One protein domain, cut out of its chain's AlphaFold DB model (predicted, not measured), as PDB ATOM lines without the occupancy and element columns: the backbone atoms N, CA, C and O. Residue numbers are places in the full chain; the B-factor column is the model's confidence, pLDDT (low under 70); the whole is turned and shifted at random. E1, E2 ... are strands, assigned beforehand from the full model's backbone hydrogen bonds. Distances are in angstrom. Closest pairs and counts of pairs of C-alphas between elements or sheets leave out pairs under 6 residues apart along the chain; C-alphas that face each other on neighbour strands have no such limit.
ATOM      1  N   GLN A   3     161.488 205.081 104.015       82.00
ATOM      2  CA  GLN A   3     161.969 205.965 102.966       82.00
ATOM      3  C   GLN A   3     162.424 207.272 103.611       82.00
ATOM      4  O   GLN A   3     161.708 207.836 104.437       82.00
ATOM      5  N   ILE A   4     163.610 207.739 103.232       84.31
ATOM      6  CA  ILE A   4     164.136 209.036 103.653       84.31
ATOM      7  C   ILE A   4     164.349 209.870 102.397       84.31
ATOM      8  O   ILE A   4     164.866 209.373 101.395       84.31
ATOM      9  N   THR A   5     163.911 211.121 102.414       85.25
ATOM     10  CA  THR A   5     164.111 212.075 101.324       85.25
ATOM     11  C   THR A   5     164.608 213.378 101.915       85.25
ATOM     12  O   THR A   5     163.982 213.926 102.814       85.25
ATOM     13  N   THR A   6     165.747 213.853 101.418       86.69
ATOM     14  CA  THR A   6     166.327 215.126 101.838       86.69
ATOM     15  C   THR A   6     166.371 216.059 100.643       86.69
ATOM     16  O   THR A   6     167.043 215.767  99.652       86.69
ATOM     17  N   THR A   7     165.680 217.183 100.755       85.94
ATOM     18  CA  THR A   7     165.716 218.285  99.797       85.94
ATOM     19  C   THR A   7     166.620 219.374 100.351       85.94
ATOM     20  O   THR A   7     166.570 219.684 101.543       85.94
ATOM     21  N   VAL A   8     167.475 219.931  99.498       86.81
ATOM     22  CA  VAL A   8     168.341 221.064  99.833       86.81
ATOM     23  C   VAL A   8     168.001 222.196  98.881       86.81
ATOM     24  O   VAL A   8     168.071 222.025  97.664       86.81
ATOM     25  N   GLU A   9     167.638 223.338  99.445       84.94
ATOM     26  CA  GLU A   9     167.277 224.528  98.688       84.94
ATOM     27  C   GLU A   9     168.515 225.353  98.320       84.94
ATOM     28  O   GLU A   9     169.597 225.212  98.900       84.94
ATOM     29  N   ALA A  10     168.356 226.258  97.354       85.06
ATOM     30  CA  ALA A  10     169.446 227.110  96.874       85.06
ATOM     31  C   ALA A  10     170.012 228.056  97.953       85.06
ATOM     32  O   ALA A  10     171.173 228.454  97.867       85.06
ATOM     33  N   ASP A  11     169.209 228.412  98.959       82.00
ATOM     34  CA  ASP A  11     169.635 229.235 100.097       82.00
ATOM     35  C   ASP A  11     170.380 228.437 101.181       82.00
ATOM     36  O   ASP A  11     170.894 229.022 102.133       82.00
ATOM     37  N   GLY A  12     170.483 227.113 101.020       84.00
ATOM     38  CA  GLY A  12     171.132 226.199 101.953       84.00
ATOM     39  C   GLY A  12     170.205 225.622 103.025       84.00
ATOM     40  O   GLY A  12     170.686 224.851 103.861       84.00
ATOM     41  N   SER A  13     168.913 225.967 103.024       88.50
ATOM     42  CA  SER A  13     167.921 225.314 103.879       88.50
ATOM     43  C   SER A  13     167.715 223.860 103.456       88.50
ATOM     44  O   SER A  13     168.019 223.464 102.324       88.50
ATOM     45  N   ARG A  14     167.261 223.025 104.393       88.19
ATOM     46  CA  ARG A  14     167.052 221.596 104.152       88.19
ATOM     47  C   ARG A  14     165.704 221.149 104.678       88.19
ATOM     48  O   ARG A  14     165.301 221.529 105.775       88.19
ATOM     49  N   GLN A  15     165.061 220.267 103.932       90.25
ATOM     50  CA  GLN A  15     163.896 219.525 104.383       90.25
ATOM     51  C   GLN A  15     164.239 218.041 104.379       90.25
ATOM     52  O   GLN A  15     164.634 217.511 103.345       90.25
ATOM     53  N   ALA A  16     164.117 217.374 105.524       89.88
ATOM     54  CA  ALA A  16     164.321 215.933 105.621       89.88
ATOM     55  C   ALA A  16     163.019 215.252 106.023       89.88
ATOM     56  O   ALA A  16     162.508 215.472 107.119       89.88
ATOM     57  N   GLU A  17     162.504 214.409 105.139       89.56
ATOM     58  CA  GLU A  17     161.294 213.627 105.334       89.56
ATOM     59  C   GLU A  17     161.650 212.161 105.561       89.56
ATOM     60  O   GLU A  17     162.394 211.560 104.785       89.56
ATOM     61  N   ARG A  18     161.091 211.561 106.609       87.81
ATOM     62  CA  ARG A  18     161.143 210.126 106.872       87.81
ATOM     63  C   ARG A  18     159.727 209.585 106.883       87.81
ATOM     64  O   ARG A  18     158.943 209.921 107.764       87.81
ATOM     65  N   PHE A  19     159.441 208.697 105.945       86.06
ATOM     66  CA  PHE A  19     158.191 207.958 105.878       86.06
ATOM     67  C   PHE A  19     158.450 206.482 106.183       86.06
ATOM     68  O   PHE A  19     159.277 205.841 105.536       86.06
ATOM     69  N   ASP A  20     157.758 205.916 107.166       88.44
ATOM     70  CA  ASP A  20     157.811 204.490 107.482       88.44
ATOM     71  C   ASP A  20     156.397 203.923 107.538       88.44
ATOM     72  O   ASP A  20     155.538 204.425 108.259       88.44
ATOM     73  N   LEU A  21     156.173 202.855 106.779       86.06
ATOM     74  CA  LEU A  21     154.936 202.093 106.793       86.06
ATOM     75  C   LEU A  21     155.219 200.723 107.400       86.06
ATOM     76  O   LEU A  21     156.017 199.935 106.875       86.06
ATOM     77  N   THR A  22     154.517 200.425 108.485       88.44
ATOM     78  CA  THR A  22     154.451 199.091 109.075       88.44
ATOM     79  C   THR A  22     153.041 198.544 108.924       88.44
ATOM     80  O   THR A  22     152.062 199.250 109.146       88.44
ATOM     81  N   THR A  23     152.932 197.280 108.535       86.06
ATOM     82  CA  THR A  23     151.652 196.592 108.362       86.06
ATOM     83  C   THR A  23     151.659 195.292 109.141       86.06
ATOM     84  O   THR A  23     152.695 194.631 109.214       86.06
ATOM     85  N   GLY A  24     150.502 194.870 109.630       86.19
ATOM     86  CA  GLY A  24     150.353 193.557 110.237       86.19
ATOM     87  C   GLY A  24     148.935 193.027 110.144       86.19
ATOM     88  O   GLY A  24     148.041 193.659 109.578       86.19
ATOM     89  N   MET A  25     148.751 191.825 110.676       87.06
ATOM     90  CA  MET A  25     147.479 191.121 110.672       87.06
ATOM     91  C   MET A  25     147.283 190.392 111.999       87.06
ATOM     92  O   MET A  25     148.242 189.879 112.570       87.06
ATOM     93  N   ALA A  26     146.037 190.330 112.452       82.88
ATOM     94  CA  ALA A  26     145.597 189.544 113.595       82.88
ATOM     95  C   ALA A  26     144.331 188.759 113.229       82.88
ATOM     96  O   ALA A  26     143.594 189.140 112.315       82.88
ATOM     97  N   GLN A  27     144.087 187.660 113.935       83.62
ATOM     98  CA  GLN A  27     142.856 186.885 113.837       83.62
ATOM     99  C   GLN A  27     142.263 186.729 115.241       83.62
ATOM    100  O   GLN A  27     143.011 186.467 116.181       83.62
ATOM    101  N   ASP A  28     140.954 186.929 115.381       83.31
ATOM    102  CA  ASP A  28     140.235 186.683 116.635       83.31
ATOM    103  C   ASP A  28     139.875 185.197 116.813       83.31
ATOM    104  O   ASP A  28     140.107 184.358 115.936       83.31
ATOM    105  N   SER A  29     139.310 184.868 117.974       83.12
ATOM    106  CA  SER A  29     138.919 183.507 118.354       83.12
ATOM    107  C   SER A  29     137.815 182.912 117.458       83.12
ATOM    108  O   SER A  29     137.744 181.695 117.278       83.12
ATOM    109  N   HIS A  30     137.008 183.767 116.824       85.56
ATOM    110  CA  HIS A  30     135.922 183.414 115.911       85.56
ATOM    111  C   HIS A  30     136.386 183.314 114.446       85.56
ATOM    112  O   HIS A  30     135.590 183.055 113.540       85.56
ATOM    113  N   GLY A  31     137.685 183.502 114.190       85.75
ATOM    114  CA  GLY A  31     138.284 183.451 112.860       85.75
ATOM    115  C   GLY A  31     138.187 184.761 112.070       85.75
ATOM    116  O   GLY A  31     138.642 184.803 110.917       85.75
ATOM    117  N   GLY A  32     137.651 185.828 112.665       86.56
ATOM    118  CA  GLY A  32     137.632 187.179 112.120       86.56
ATOM    119  C   GLY A  32     139.051 187.705 111.927       86.56
ATOM    120  O   GLY A  32     139.905 187.567 112.795       86.56
ATOM    121  N   ARG A  33     139.338 188.268 110.750       85.88
ATOM    122  CA  ARG A  33     140.679 188.737 110.369       85.88
ATOM    123  C   ARG A  33     140.733 190.252 110.339       85.88
ATOM    124  O   ARG A  33     139.860 190.882 109.740       85.88
ATOM    125  N   TYR A  34     141.806 190.801 110.892       86.69
ATOM    126  CA  TYR A  34     142.071 192.228 110.971       86.69
ATOM    127  C   TYR A  34     143.431 192.538 110.380       86.69
ATOM    128  O   TYR A  34     144.414 191.874 110.683       86.69
ATOM    129  N   ILE A  35     143.484 193.565 109.550       89.19
ATOM    130  CA  ILE A  35     144.698 194.115 108.967       89.19
ATOM    131  C   ILE A  35     144.888 195.493 109.573       89.19
ATOM    132  O   ILE A  35     143.941 196.280 109.647       89.19
ATOM    133  N   TRP A  36     146.113 195.797 109.975       90.25
ATOM    134  CA  TRP A  36     146.465 197.119 110.458       90.25
ATOM    135  C   TRP A  36     147.633 197.719 109.694       90.25
ATOM    136  O   TRP A  36     148.500 197.009 109.178       90.25
ATOM    137  N   THR A  37     147.644 199.045 109.637       91.44
ATOM    138  CA  THR A  37     148.753 199.847 109.132       91.44
ATOM    139  C   THR A  37     149.112 200.919 110.151       91.44
ATOM    140  O   THR A  37     148.242 201.483 110.814       91.44
ATOM    141  N   TYR A  38     150.404 201.184 110.287       90.62
ATOM    142  CA  TYR A  38     150.940 202.332 110.996       90.62
ATOM    143  C   TYR A  38     151.898 203.064 110.057       90.62
ATOM    144  O   TYR A  38     152.909 202.505 109.628       90.62
ATOM    145  N   GLU A  39     151.523 204.285 109.706       90.38
ATOM    146  CA  GLU A  39     152.278 205.229 108.889       90.38
ATOM    147  C   GLU A  39     152.893 206.255 109.842       90.38
ATOM    148  O   GLU A  39     152.168 206.867 110.622       90.38
ATOM    149  N   ASN A  40     154.211 206.428 109.800       89.12
ATOM    150  CA  ASN A  40     154.922 207.497 110.499       89.12
ATOM    151  C   ASN A  40     155.579 208.394 109.452       89.12
ATOM    152  O   ASN A  40     156.394 207.909 108.664       89.12
ATOM    153  N   HIS A  41     155.215 209.675 109.439       90.19
ATOM    154  CA  HIS A  41     155.766 210.678 108.529       90.19
ATOM    155  C   HIS A  41     156.350 211.838 109.330       90.19
ATOM    156  O   HIS A  41     155.640 212.734 109.776       90.19
ATOM    157  N   LEU A  42     157.664 211.805 109.507       90.31
ATOM    158  CA  LEU A  42     158.445 212.813 110.212       90.31
ATOM    159  C   LEU A  42     159.092 213.766 109.207       90.31
ATOM    160  O   LEU A  42     159.713 213.315 108.249       90.31
ATOM    161  N   VAL A  43     158.997 215.065 109.456       92.31
ATOM    162  CA  VAL A  43     159.591 216.125 108.641       92.31
ATOM    163  C   VAL A  43     160.419 217.042 109.534       92.31
ATOM    164  O   VAL A  43     159.921 217.556 110.537       92.31
ATOM    165  N   TYR A  44     161.673 217.266 109.152       93.06
ATOM    166  CA  TYR A  44     162.517 218.327 109.691       93.06
ATOM    167  C   TYR A  44     162.616 219.458 108.682       93.06
ATOM    168  O   TYR A  44     163.016 219.229 107.543       93.06
ATOM    169  N   GLU A  45     162.322 220.675 109.121       94.00
ATOM    170  CA  GLU A  45     162.617 221.900 108.382       94.00
ATOM    171  C   GLU A  45     163.809 222.582 109.050       94.00
ATOM    172  O   GLU A  45     163.730 223.034 110.198       94.00
ATOM    173  N   VAL A  46     164.927 222.624 108.334       92.38
ATOM    174  CA  VAL A  46     166.217 223.102 108.828       92.38
ATOM    175  C   VAL A  46     166.561 224.409 108.109       92.38
ATOM    176  O   VAL A  46     166.780 224.391 106.894       92.38
ATOM    177  N   PRO A  47     166.616 225.547 108.824       93.94
ATOM    178  CA  PRO A  47     167.074 226.810 108.251       93.94
ATOM    179  C   PRO A  47     168.525 226.723 107.745       93.94
ATOM    180  O   PRO A  47     169.285 225.868 108.209       93.94
ATOM    181  N   PRO A  48     168.937 227.607 106.821       90.88
ATOM    182  CA  PRO A  48     170.302 227.608 106.315       90.88
ATOM    183  C   PRO A  48     171.308 228.072 107.378       90.88
ATOM    184  O   PRO A  48     170.995 228.908 108.226       90.88
ATOM    185  N   GLY A  49     172.551 227.595 107.261       85.56
ATOM    186  CA  GLY A  49     173.687 228.048 108.068       85.56
ATOM    187  C   GLY A  49     173.912 227.275 109.370       85.56
ATOM    188  O   GLY A  49     173.333 226.218 109.615       85.56
ATOM    189  N   GLU A  50     174.820 227.802 110.186       85.19
ATOM    190  CA  GLU A  50     175.043 227.354 111.563       85.19
ATOM    191  C   GLU A  50     174.160 228.168 112.517       85.19
ATOM    192  O   GLU A  50     173.696 229.257 112.172       85.19
ATOM    193  N   GLY A  51     173.920 227.642 113.719       85.88
ATOM    194  CA  GLY A  51     173.077 228.292 114.715       85.88
ATOM    195  C   GLY A  51     173.523 229.718 115.091       85.88
ATOM    196  O   GLY A  51     174.661 230.119 114.820       85.88
ATOM    197  N   PRO A  52     172.663 230.488 115.780       91.19
ATOM    198  CA  PRO A  52     171.403 230.053 116.375       91.19
ATOM    199  C   PRO A  52     170.270 229.972 115.343       91.19
ATOM    200  O   PRO A  52     169.886 230.975 114.745       91.19
ATOM    201  N   VAL A  53     169.714 228.773 115.145       91.62
ATOM    202  CA  VAL A  53     168.594 228.532 114.221       91.62
ATOM    203  C   VAL A  53     167.540 227.653 114.878       91.62
ATOM    204  O   VAL A  53     167.857 226.771 115.671       91.62
ATOM    205  N   HIS A  54     166.274 227.892 114.545       93.44
ATOM    206  CA  HIS A  54     165.159 227.097 115.047       93.44
ATOM    207  C   HIS A  54     164.781 226.040 114.012       93.44
ATOM    208  O   HIS A  54     164.261 226.380 112.951       93.44
ATOM    209  N   VAL A  55     165.018 224.771 114.330       92.06
ATOM    210  CA  VAL A  55     164.592 223.639 113.503       92.06
ATOM    211  C   VAL A  55     163.151 223.302 113.855       92.06
ATOM    212  O   VAL A  55     162.818 223.159 115.036       92.06
ATOM    213  N   SER A  56     162.295 223.173 112.842       94.94
ATOM    214  CA  SER A  56     160.923 222.700 113.033       94.94
ATOM    215  C   SER A  56     160.859 221.200 112.814       94.94
ATOM    216  O   SER A  56     161.435 220.675 111.865       94.94
ATOM    217  N   VAL A  57     160.135 220.520 113.692       91.81
ATOM    218  CA  VAL A  57     159.865 219.090 113.609       91.81
ATOM    219  C   VAL A  57     158.364 218.916 113.507       91.81
ATOM    220  O   VAL A  57     157.617 219.420 114.347       91.81
ATOM    221  N   ILE A  58     157.922 218.227 112.467       92.94
ATOM    222  CA  ILE A  58     156.512 217.992 112.169       92.94
ATOM    223  C   ILE A  58     156.325 216.489 112.010       92.94
ATOM    224  O   ILE A  58     157.129 215.830 111.356       92.94
ATOM    225  N   MET A  59     155.280 215.939 112.614       90.31
ATOM    226  CA  MET A  59     154.947 214.526 112.505       90.31
ATOM    227  C   MET A  59     153.479 214.335 112.148       90.31
ATOM    228  O   MET A  59     152.589 214.887 112.804       90.31
ATOM    229  N   PHE A  60     153.262 213.517 111.122       90.81
ATOM    230  CA  PHE A  60     151.966 213.045 110.659       90.81
ATOM    231  C   PHE A  60     151.946 211.522 110.774       90.81
ATOM    232  O   PHE A  60     152.391 210.801 109.881       90.81
ATOM    233  N   ASP A  61     151.422 211.020 111.886       91.06
ATOM    234  CA  ASP A  61     151.292 209.585 112.091       91.06
ATOM    235  C   ASP A  61     149.850 209.151 111.855       91.06
ATOM    236  O   ASP A  61     148.891 209.850 112.199       91.06
ATOM    237  N   ARG A  62     149.674 207.947 111.322       92.38
ATOM    238  CA  ARG A  62     148.360 207.349 111.118       92.38
ATOM    239  C   ARG A  62     148.374 205.879 111.479       92.38
ATOM    240  O   ARG A  62     149.123 205.096 110.914       92.38
ATOM    241  N   PHE A  63     147.462 205.490 112.358       92.75
ATOM    242  CA  PHE A  63     147.103 204.101 112.586       92.75
ATOM    243  C   PHE A  63     145.774 203.787 111.898       92.75
ATOM    244  O   PHE A  63     144.819 204.565 111.975       92.75
ATOM    245  N   ARG A  64     145.683 202.635 111.241       93.69
ATOM    246  CA  ARG A  64     144.447 202.126 110.646       93.69
ATOM    247  C   ARG A  64     144.276 200.661 111.005       93.69
ATOM    248  O   ARG A  64     145.227 199.903 110.892       93.69
ATOM    249  N   LEU A  65     143.064 200.261 111.374       92.50
ATOM    250  CA  LEU A  65     142.680 198.872 111.639       92.50
ATOM    251  C   LEU A  65     141.387 198.569 110.881       92.50
ATOM    252  O   LEU A  65     140.398 199.286 111.031       92.50
ATOM    253  N   ILE A  66     141.392 197.527 110.054       91.81
ATOM    254  CA  ILE A  66     140.239 197.107 109.250       91.81
ATOM    255  C   ILE A  66     140.086 195.597 109.361       91.81
ATOM    256  O   ILE A  66     141.059 194.871 109.178       91.81
ATOM    257  N   GLY A  67     138.876 195.103 109.585       91.50
ATOM    258  CA  GLY A  67     138.624 193.665 109.632       91.50
ATOM    259  C   GLY A  67     137.264 193.336 110.202       91.50
ATOM    260  O   GLY A  67     136.761 194.092 111.013       91.50
ATOM    261  N   ASN A  68     136.660 192.228 109.776       88.50
ATOM    262  CA  ASN A  68     135.406 191.724 110.355       88.50
ATOM    263  C   ASN A  68     134.278 192.784 110.505       88.50
ATOM    264  O   ASN A  68     133.600 192.858 111.523       88.50
ATOM    265  N   GLY A  69     134.114 193.673 109.515       90.00
ATOM    266  CA  GLY A  69     133.138 194.777 109.567       90.00
ATOM    267  C   GLY A  69     133.569 196.003 110.390       90.00
ATOM    268  O   GLY A  69     132.899 197.031 110.351       90.00
ATOM    269  N   PHE A  70     134.711 195.938 111.073       88.75
ATOM    270  CA  PHE A  70     135.333 197.033 111.808       88.75
ATOM    271  C   PHE A  70     136.251 197.878 110.908       88.75
ATOM    272  O   PHE A  70     136.990 197.354 110.069       88.75
ATOM    273  N   ASN A  71     136.225 199.199 111.099       94.19
ATOM    274  CA  ASN A  71     137.103 200.158 110.429       94.19
ATOM    275  C   ASN A  71     137.397 201.329 111.373       94.19
ATOM    276  O   ASN A  71     136.508 202.119 111.683       94.19
ATOM    277  N   MET A  72     138.647 201.438 111.809       93.00
ATOM    278  CA  MET A  72     139.130 202.506 112.676       93.00
ATOM    279  C   MET A  72     140.342 203.179 112.049       93.00
ATOM    280  O   MET A  72     141.241 202.522 111.519       93.00
ATOM    281  N   GLY A  73     140.376 204.503 112.151       93.25
ATOM    282  CA  GLY A  73     141.535 205.319 111.826       93.25
ATOM    283  C   GLY A  73     141.834 206.264 112.980       93.25
ATOM    284  O   GLY A  73     140.920 206.883 113.518       93.25
ATOM    285  N   VAL A  74     143.107 206.376 113.337       92.75
ATOM    286  CA  VAL A  74     143.612 207.351 114.304       92.75
ATOM    287  C   VAL A  74     144.743 208.114 113.635       92.75
ATOM    288  O   VAL A  74     145.620 207.506 113.024       92.75
ATOM    289  N   THR A  75     144.717 209.436 113.738       92.00
ATOM    290  CA  THR A  75     145.754 210.308 113.187       92.00
ATOM    291  C   THR A  75     146.335 211.154 114.305       92.00
ATOM    292  O   THR A  75     145.590 211.715 115.108       92.00
ATOM    293  N   PHE A  76     147.659 211.258 114.335       87.50
ATOM    294  CA  PHE A  76     148.396 212.095 115.267       87.50
ATOM    295  C   PHE A  76     149.148 213.145 114.458       87.50
ATOM    296  O   PHE A  76     150.052 212.818 113.696       87.50
ATOM    297  N   ASN A  77     148.759 214.403 114.639       89.81
ATOM    298  CA  ASN A  77     149.420 215.541 114.020       89.81
ATOM    299  C   ASN A  77     150.037 216.370 115.135       89.81
ATOM    300  O   ASN A  77     149.309 216.922 115.965       89.81
ATOM    301  N   TRP A  78     151.358 216.442 115.176       88.25
ATOM    302  CA  TRP A  78     152.055 217.231 116.179       88.25
ATOM    303  C   TRP A  78     153.291 217.888 115.594       88.25
ATOM    304  O   TRP A  78     153.882 217.415 114.624       88.25
ATOM    305  N   SER A  79     153.659 219.022 116.174       89.94
ATOM    306  CA  SER A  79     154.841 219.759 115.776       89.94
ATOM    307  C   SER A  79     155.487 220.421 116.977       89.94
ATOM    308  O   SER A  79     154.834 220.749 117.970       89.94
ATOM    309  N   TRP A  80     156.796 220.594 116.891       90.12
ATOM    310  CA  TRP A  80     157.597 221.275 117.893       90.12
ATOM    311  C   TRP A  80     158.821 221.904 117.233       90.12
ATOM    312  O   TRP A  80     159.084 221.708 116.045       90.12
ATOM    313  N   LYS A  81     159.548 222.717 117.996       91.69
ATOM    314  CA  LYS A  81     160.771 223.370 117.537       91.69
ATOM    315  C   LYS A  81     161.857 223.226 118.583       91.69
ATOM    316  O   LYS A  81     161.555 223.205 119.777       91.69
ATOM    317  N   PHE A  82     163.102 223.192 118.136       89.62
ATOM    318  CA  PHE A  82     164.259 223.336 119.011       89.62
ATOM    319  C   PHE A  82     165.287 224.277 118.406       89.62
ATOM    320  O   PHE A  82     165.366 224.440 117.188       89.62
ATOM    321  N   GLU A  83     166.061 224.905 119.284       91.31
ATOM    322  CA  GLU A  83     167.166 225.762 118.887       91.31
ATOM    323  C   GLU A  83     168.440 224.932 118.736       91.31
ATOM    324  O   GLU A  83     168.807 224.143 119.611       91.31
ATOM    325  N   VAL A  84     169.120 225.132 117.615       88.06
ATOM    326  CA  VAL A  84     170.491 224.680 117.401       88.06
ATOM    327  C   VAL A  84     171.417 225.788 117.903       88.06
ATOM    328  O   VAL A  84     171.302 226.907 117.399       88.06
ATOM    329  N   PRO A  85     172.324 225.524 118.861       90.06
ATOM    330  CA  PRO A  85     173.225 226.538 119.405       90.06
ATOM    331  C   PRO A  85     174.172 227.144 118.363       90.06
ATOM    332  O   PRO A  85     174.479 226.530 117.339       90.06
ATOM    333  N   SER A  86     174.703 228.329 118.668       91.00
ATOM    334  CA  SER A  86     175.703 229.001 117.834       91.00
ATOM    335  C   SER A  86     176.920 228.123 117.533       91.00
ATOM    336  O   SER A  86     177.442 227.450 118.421       91.00
ATOM    337  N   GLY A  87     177.393 228.159 116.283       87.75
ATOM    338  CA  GLY A  87     178.552 227.375 115.828       87.75
ATOM    339  C   GLY A  87     178.286 225.871 115.679       87.75
ATOM    340  O   GLY A  87     179.226 225.090 115.564       87.75
ATOM    341  N   SER A  88     177.018 225.450 115.729       87.31
ATOM    342  CA  SER A  88     176.587 224.079 115.440       87.31
ATOM    343  C   SER A  88     175.638 224.065 114.245       87.31
ATOM    344  O   SER A  88     174.815 224.964 114.087       87.31
ATOM    345  N   ALA A  89     175.718 223.018 113.428       85.88
ATOM    346  CA  ALA A  89     174.734 222.718 112.395       85.88
ATOM    347  C   ALA A  89     173.929 221.481 112.805       85.88
ATOM    348  O   ALA A  89     174.466 220.561 113.426       85.88
ATOM    349  N   PHE A  90     172.647 221.450 112.449       85.44
ATOM    350  CA  PHE A  90     171.826 220.255 112.600       85.44
ATOM    351  C   PHE A  90     171.752 219.520 111.266       85.44
ATOM    352  O   PHE A  90     171.273 220.066 110.272       85.44
ATOM    353  N   ASP A  91     172.229 218.280 111.258       81.81
ATOM    354  CA  ASP A  91     172.002 217.345 110.167       81.81
ATOM    355  C   ASP A  91     171.093 216.231 110.685       81.81
ATOM    356  O   ASP A  91     171.479 215.505 111.605       81.81
ATOM    357  N   PRO A  92     169.883 216.096 110.132       70.38
ATOM    358  CA  PRO A  92     168.960 215.063 110.562       70.38
ATOM    359  C   PRO A  92     169.466 213.647 110.149       70.38
ATOM    360  O   PRO A  92     169.050 212.651 110.737       70.38
ATOM    361  N   GLY A  93     170.480 213.536 109.274       65.88
ATOM    362  CA  GLY A  93     171.227 212.297 109.016       65.88
ATOM    363  C   GLY A  93     170.463 211.235 108.209       65.88
ATOM    364  O   GLY A  93     169.298 211.400 107.853       65.88
ATOM    365  N   SER A  94     171.137 210.123 107.884       53.19
ATOM    366  CA  SER A  94     170.564 208.978 107.144       53.19
ATOM    367  C   SER A  94     170.037 207.849 108.043       53.19
ATOM    368  O   SER A  94     169.324 206.967 107.570       53.19
ATOM    369  N   GLU A  95     170.378 207.861 109.334       50.16
ATOM    370  CA  GLU A  95     169.941 206.880 110.330       50.16
ATOM    371  C   GLU A  95     169.323 207.609 111.525       50.16
ATOM    372  O   GLU A  95     169.984 207.917 112.514       50.16
ATOM    373  N   PHE A  96     168.030 207.908 111.442       50.34
ATOM    374  CA  PHE A  96     167.298 208.466 112.577       50.34
ATOM    375  C   PHE A  96     167.015 207.372 113.605       50.34
ATOM    376  O   PHE A  96     165.980 206.702 113.555       50.34
ATOM    377  N   ILE A  97     167.924 207.191 114.556       42.38
ATOM    378  CA  ILE A  97     167.559 206.667 115.873       42.38
ATOM    379  C   ILE A  97     167.004 207.871 116.636       42.38
ATOM    380  O   ILE A  97     167.640 208.920 116.646       42.38
ATOM    381  N   GLY A  98     165.776 207.744 117.150       43.62
ATOM    382  CA  GLY A  98     164.960 208.851 117.659       43.62
ATOM    383  C   GLY A  98     165.737 209.890 118.467       43.62
ATOM    384  O   GLY A  98     166.659 209.539 119.197       43.62
ATOM    385  N   VAL A  99     165.348 211.161 118.316       38.19
ATOM    386  CA  VAL A  99     165.930 212.312 119.020       38.19
ATOM    387  C   VAL A  99     166.154 211.956 120.490       38.19
ATOM    388  O   VAL A  99     165.209 211.838 121.268       38.19
ATOM    389  N   VAL A 100     167.418 211.750 120.861       37.19
ATOM    390  CA  VAL A 100     167.816 211.548 122.250       37.19
ATOM    391  C   VAL A 100     167.926 212.933 122.858       37.19
ATOM    392  O   VAL A 100     168.888 213.657 122.604       37.19
ATOM    393  N   PHE A 101     166.928 213.326 123.642       36.72
ATOM    394  CA  PHE A 101     167.028 214.526 124.460       36.72
ATOM    395  C   PHE A 101     168.160 214.316 125.483       36.72
ATOM    396  O   PHE A 101     168.075 213.382 126.284       36.72
ATOM    397  N   PRO A 102     169.208 215.164 125.511       40.38
ATOM    398  CA  PRO A 102     170.365 214.975 126.395       40.38
ATOM    399  C   PRO A 102     170.032 214.980 127.897       40.38
ATOM    400  O   PRO A 102     170.865 214.575 128.701       40.38
ATOM    401  N   ASN A 103     168.822 215.417 128.269       43.62
ATOM    402  CA  ASN A 103     168.375 215.589 129.649       43.62
ATOM    403  C   ASN A 103     167.014 214.933 129.943       43.62
ATOM    404  O   ASN A 103     166.348 215.363 130.882       43.62
ATOM    405  N   ASP A 104     166.563 213.942 129.165       40.56
ATOM    406  CA  ASP A 104     165.350 213.202 129.535       40.56
ATOM    407  C   ASP A 104     165.679 212.187 130.653       40.56
ATOM    408  O   ASP A 104     166.438 211.238 130.422       40.56
ATOM    409  N   PRO A 105     165.166 212.368 131.888       39.56
ATOM    410  CA  PRO A 105     165.380 211.423 132.984       39.56
ATOM    411  C   PRO A 105     164.683 210.074 132.745       39.56
ATOM    412  O   PRO A 105     164.943 209.110 133.471       39.56
ATOM    413  N   VAL A 106     163.819 209.972 131.731       38.62
ATOM    414  CA  VAL A 106     163.231 208.715 131.284       38.62
ATOM    415  C   VAL A 106     164.145 208.131 130.214       38.62
ATOM    416  O   VAL A 106     164.157 208.563 129.065       38.62
ATOM    417  N   LYS A 107     164.933 207.115 130.587       40.53
ATOM    418  CA  LYS A 107     165.668 206.290 129.614       40.53
ATOM    419  C   LYS A 107     164.731 205.946 128.440       40.53
ATOM    420  O   LYS A 107     163.611 205.503 128.705       40.53
ATOM    421  N   PRO A 108     165.160 206.067 127.170       43.09
ATOM    422  CA  PRO A 108     164.312 205.852 125.998       43.09
ATOM    423  C   PRO A 108     164.080 204.352 125.738       43.09
ATOM    424  O   PRO A 108     164.277 203.848 124.638       43.09
ATOM    425  N   THR A 109     163.674 203.598 126.759       35.91
ATOM    426  CA  THR A 109     163.171 202.228 126.608       35.91
ATOM    427  C   THR A 109     161.708 202.208 126.170       35.91
ATOM    428  O   THR A 109     161.221 201.163 125.761       35.91
ATOM    429  N   ASN A 110     161.027 203.360 126.198       36.38
ATOM    430  CA  ASN A 110     159.646 203.525 125.743       36.38
ATOM    431  C   ASN A 110     159.572 204.107 124.325       36.38
ATOM    432  O   ASN A 110     158.699 204.918 124.023       36.38
ATOM    433  N   ILE A 111     160.462 203.681 123.426       43.62
ATOM    434  CA  ILE A 111     160.089 203.704 122.012       43.62
ATOM    435  C   ILE A 111     158.941 202.702 121.915       43.62
ATOM    436  O   ILE A 111     159.167 201.498 122.044       43.62
ATOM    437  N   LEU A 112     157.712 203.200 121.759       42.25
ATOM    438  CA  LEU A 112     156.549 202.398 121.385       42.25
ATOM    439  C   LEU A 112     156.886 201.696 120.066       42.25
ATOM    440  O   LEU A 112     156.689 202.219 118.973       42.25
ATOM    441  N   ASN A 113     157.501 200.520 120.172       45.16
ATOM    442  CA  ASN A 113     157.886 199.730 119.026       45.16
ATOM    443  C   ASN A 113     156.652 198.964 118.570       45.16
ATOM    444  O   ASN A 113     156.398 197.841 119.010       45.16
ATOM    445  N   PHE A 114     155.894 199.578 117.664       47.41
ATOM    446  CA  PHE A 114     154.695 198.975 117.095       47.41
ATOM    447  C   PHE A 114     154.966 197.625 116.396       47.41
ATOM    448  O   PHE A 114     154.037 196.846 116.207       47.41
ATOM    449  N   LYS A 115     156.228 197.291 116.065       41.03
ATOM    450  CA  LYS A 115     156.611 195.987 115.484       41.03
ATOM    451  C   LYS A 115     156.495 194.819 116.467       41.03
ATOM    452  O   LYS A 115     156.481 193.676 116.025       41.03
ATOM    453  N   ASN A 116     156.406 195.096 117.768       46.50
ATOM    454  CA  ASN A 116     156.265 194.080 118.811       46.50
ATOM    455  C   ASN A 116     154.804 193.858 119.243       46.50
ATOM    456  O   ASN A 116     154.570 193.141 120.215       46.50
ATOM    457  N   PHE A 117     153.815 194.428 118.540       46.34
ATOM    458  CA  PHE A 117     152.420 194.021 118.724       46.34
ATOM    459  C   PHE A 117     152.217 192.604 118.172       46.34
ATOM    460  O   PHE A 117     151.943 192.407 116.991       46.34
TER     461      PHE A 117
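This is residues 3 to 117 of the 128 residues of an uncharacterized protein of Acidobacteria bacterium (UniProt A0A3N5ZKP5). One long, twisted sheet makes the body, with four long strands, E2 to E5, side by side and the short strand E1 along one edge. From the end of E5 a long tail, residues 85 to 117, turns back along the sheet, and its residues 101 to 107 stick out free. The printed part has 115 residues with five named strands and no named helix; the strands come along the chain and across the sheet in the same order, E1 - E2 - E3 - E4 - E5, all antiparallel. The class is all strand, and the whole is loose and elongated, with a radius of gyration of the C-alphas of 18.2 A and spans of 61 by 36 by 21 A.

E4, residues 53 to 67, is 46.2 A long, and E5, residues 70 to 84, is 45.1 A long; with 15 residues each they are the longest strands. E3, residues 33 to 46, measures 42.8 A, and E2, residues 14 to 27, measures 43.4 A. E1, residues 3 to 8, measures 16.7 A from C-alpha 3 at (161.969, 205.965, 102.966) to C-alpha 8. E5 ends with C-alpha 84 at (170.491, 224.680, 117.401), and the printed part ends with C-alpha 117 at (152.420, 194.021, 118.724).

The sheet is a meander, each strand the antiparallel neighbour of the one before. The inner strands E3 and E4 form a hairpin at 171 degrees between their directions, with N 39 and O 62 2.8 A apart, within hydrogen-bond range. E4 and the edge strand E5 form a hairpin at 170 degrees; N 63 and O 74 are within hydrogen-bond range at 2.8 A. E2 and E3 form a hairpin at 169 degrees, with N 20 and O 40 within hydrogen-bond range at 2.8 A. E1, the other edge strand, forms a hairpin with E2 at 167 degrees; their C-alphas 6 and 16 face each other at 4.4 A, and N 5 and O 17 are within hydrogen-bond range at 2.8 A. E1 is apart from E4 and E5, and E2 is apart from E5. From edge to edge the strands' lines turn by 37 degrees.

The two C-alphas farthest apart, those of His 30 and Gly 87, are 61.2 A from each other. The printed part runs from residue 3 to 117 without a cut. The links E1 to E2, E2 to E3 and E4 to E5 are tight, E3 to E4 is short, and no link is long. Mean pLDDT of the printed part is 78.9, and residues 93 to 117 are under 70.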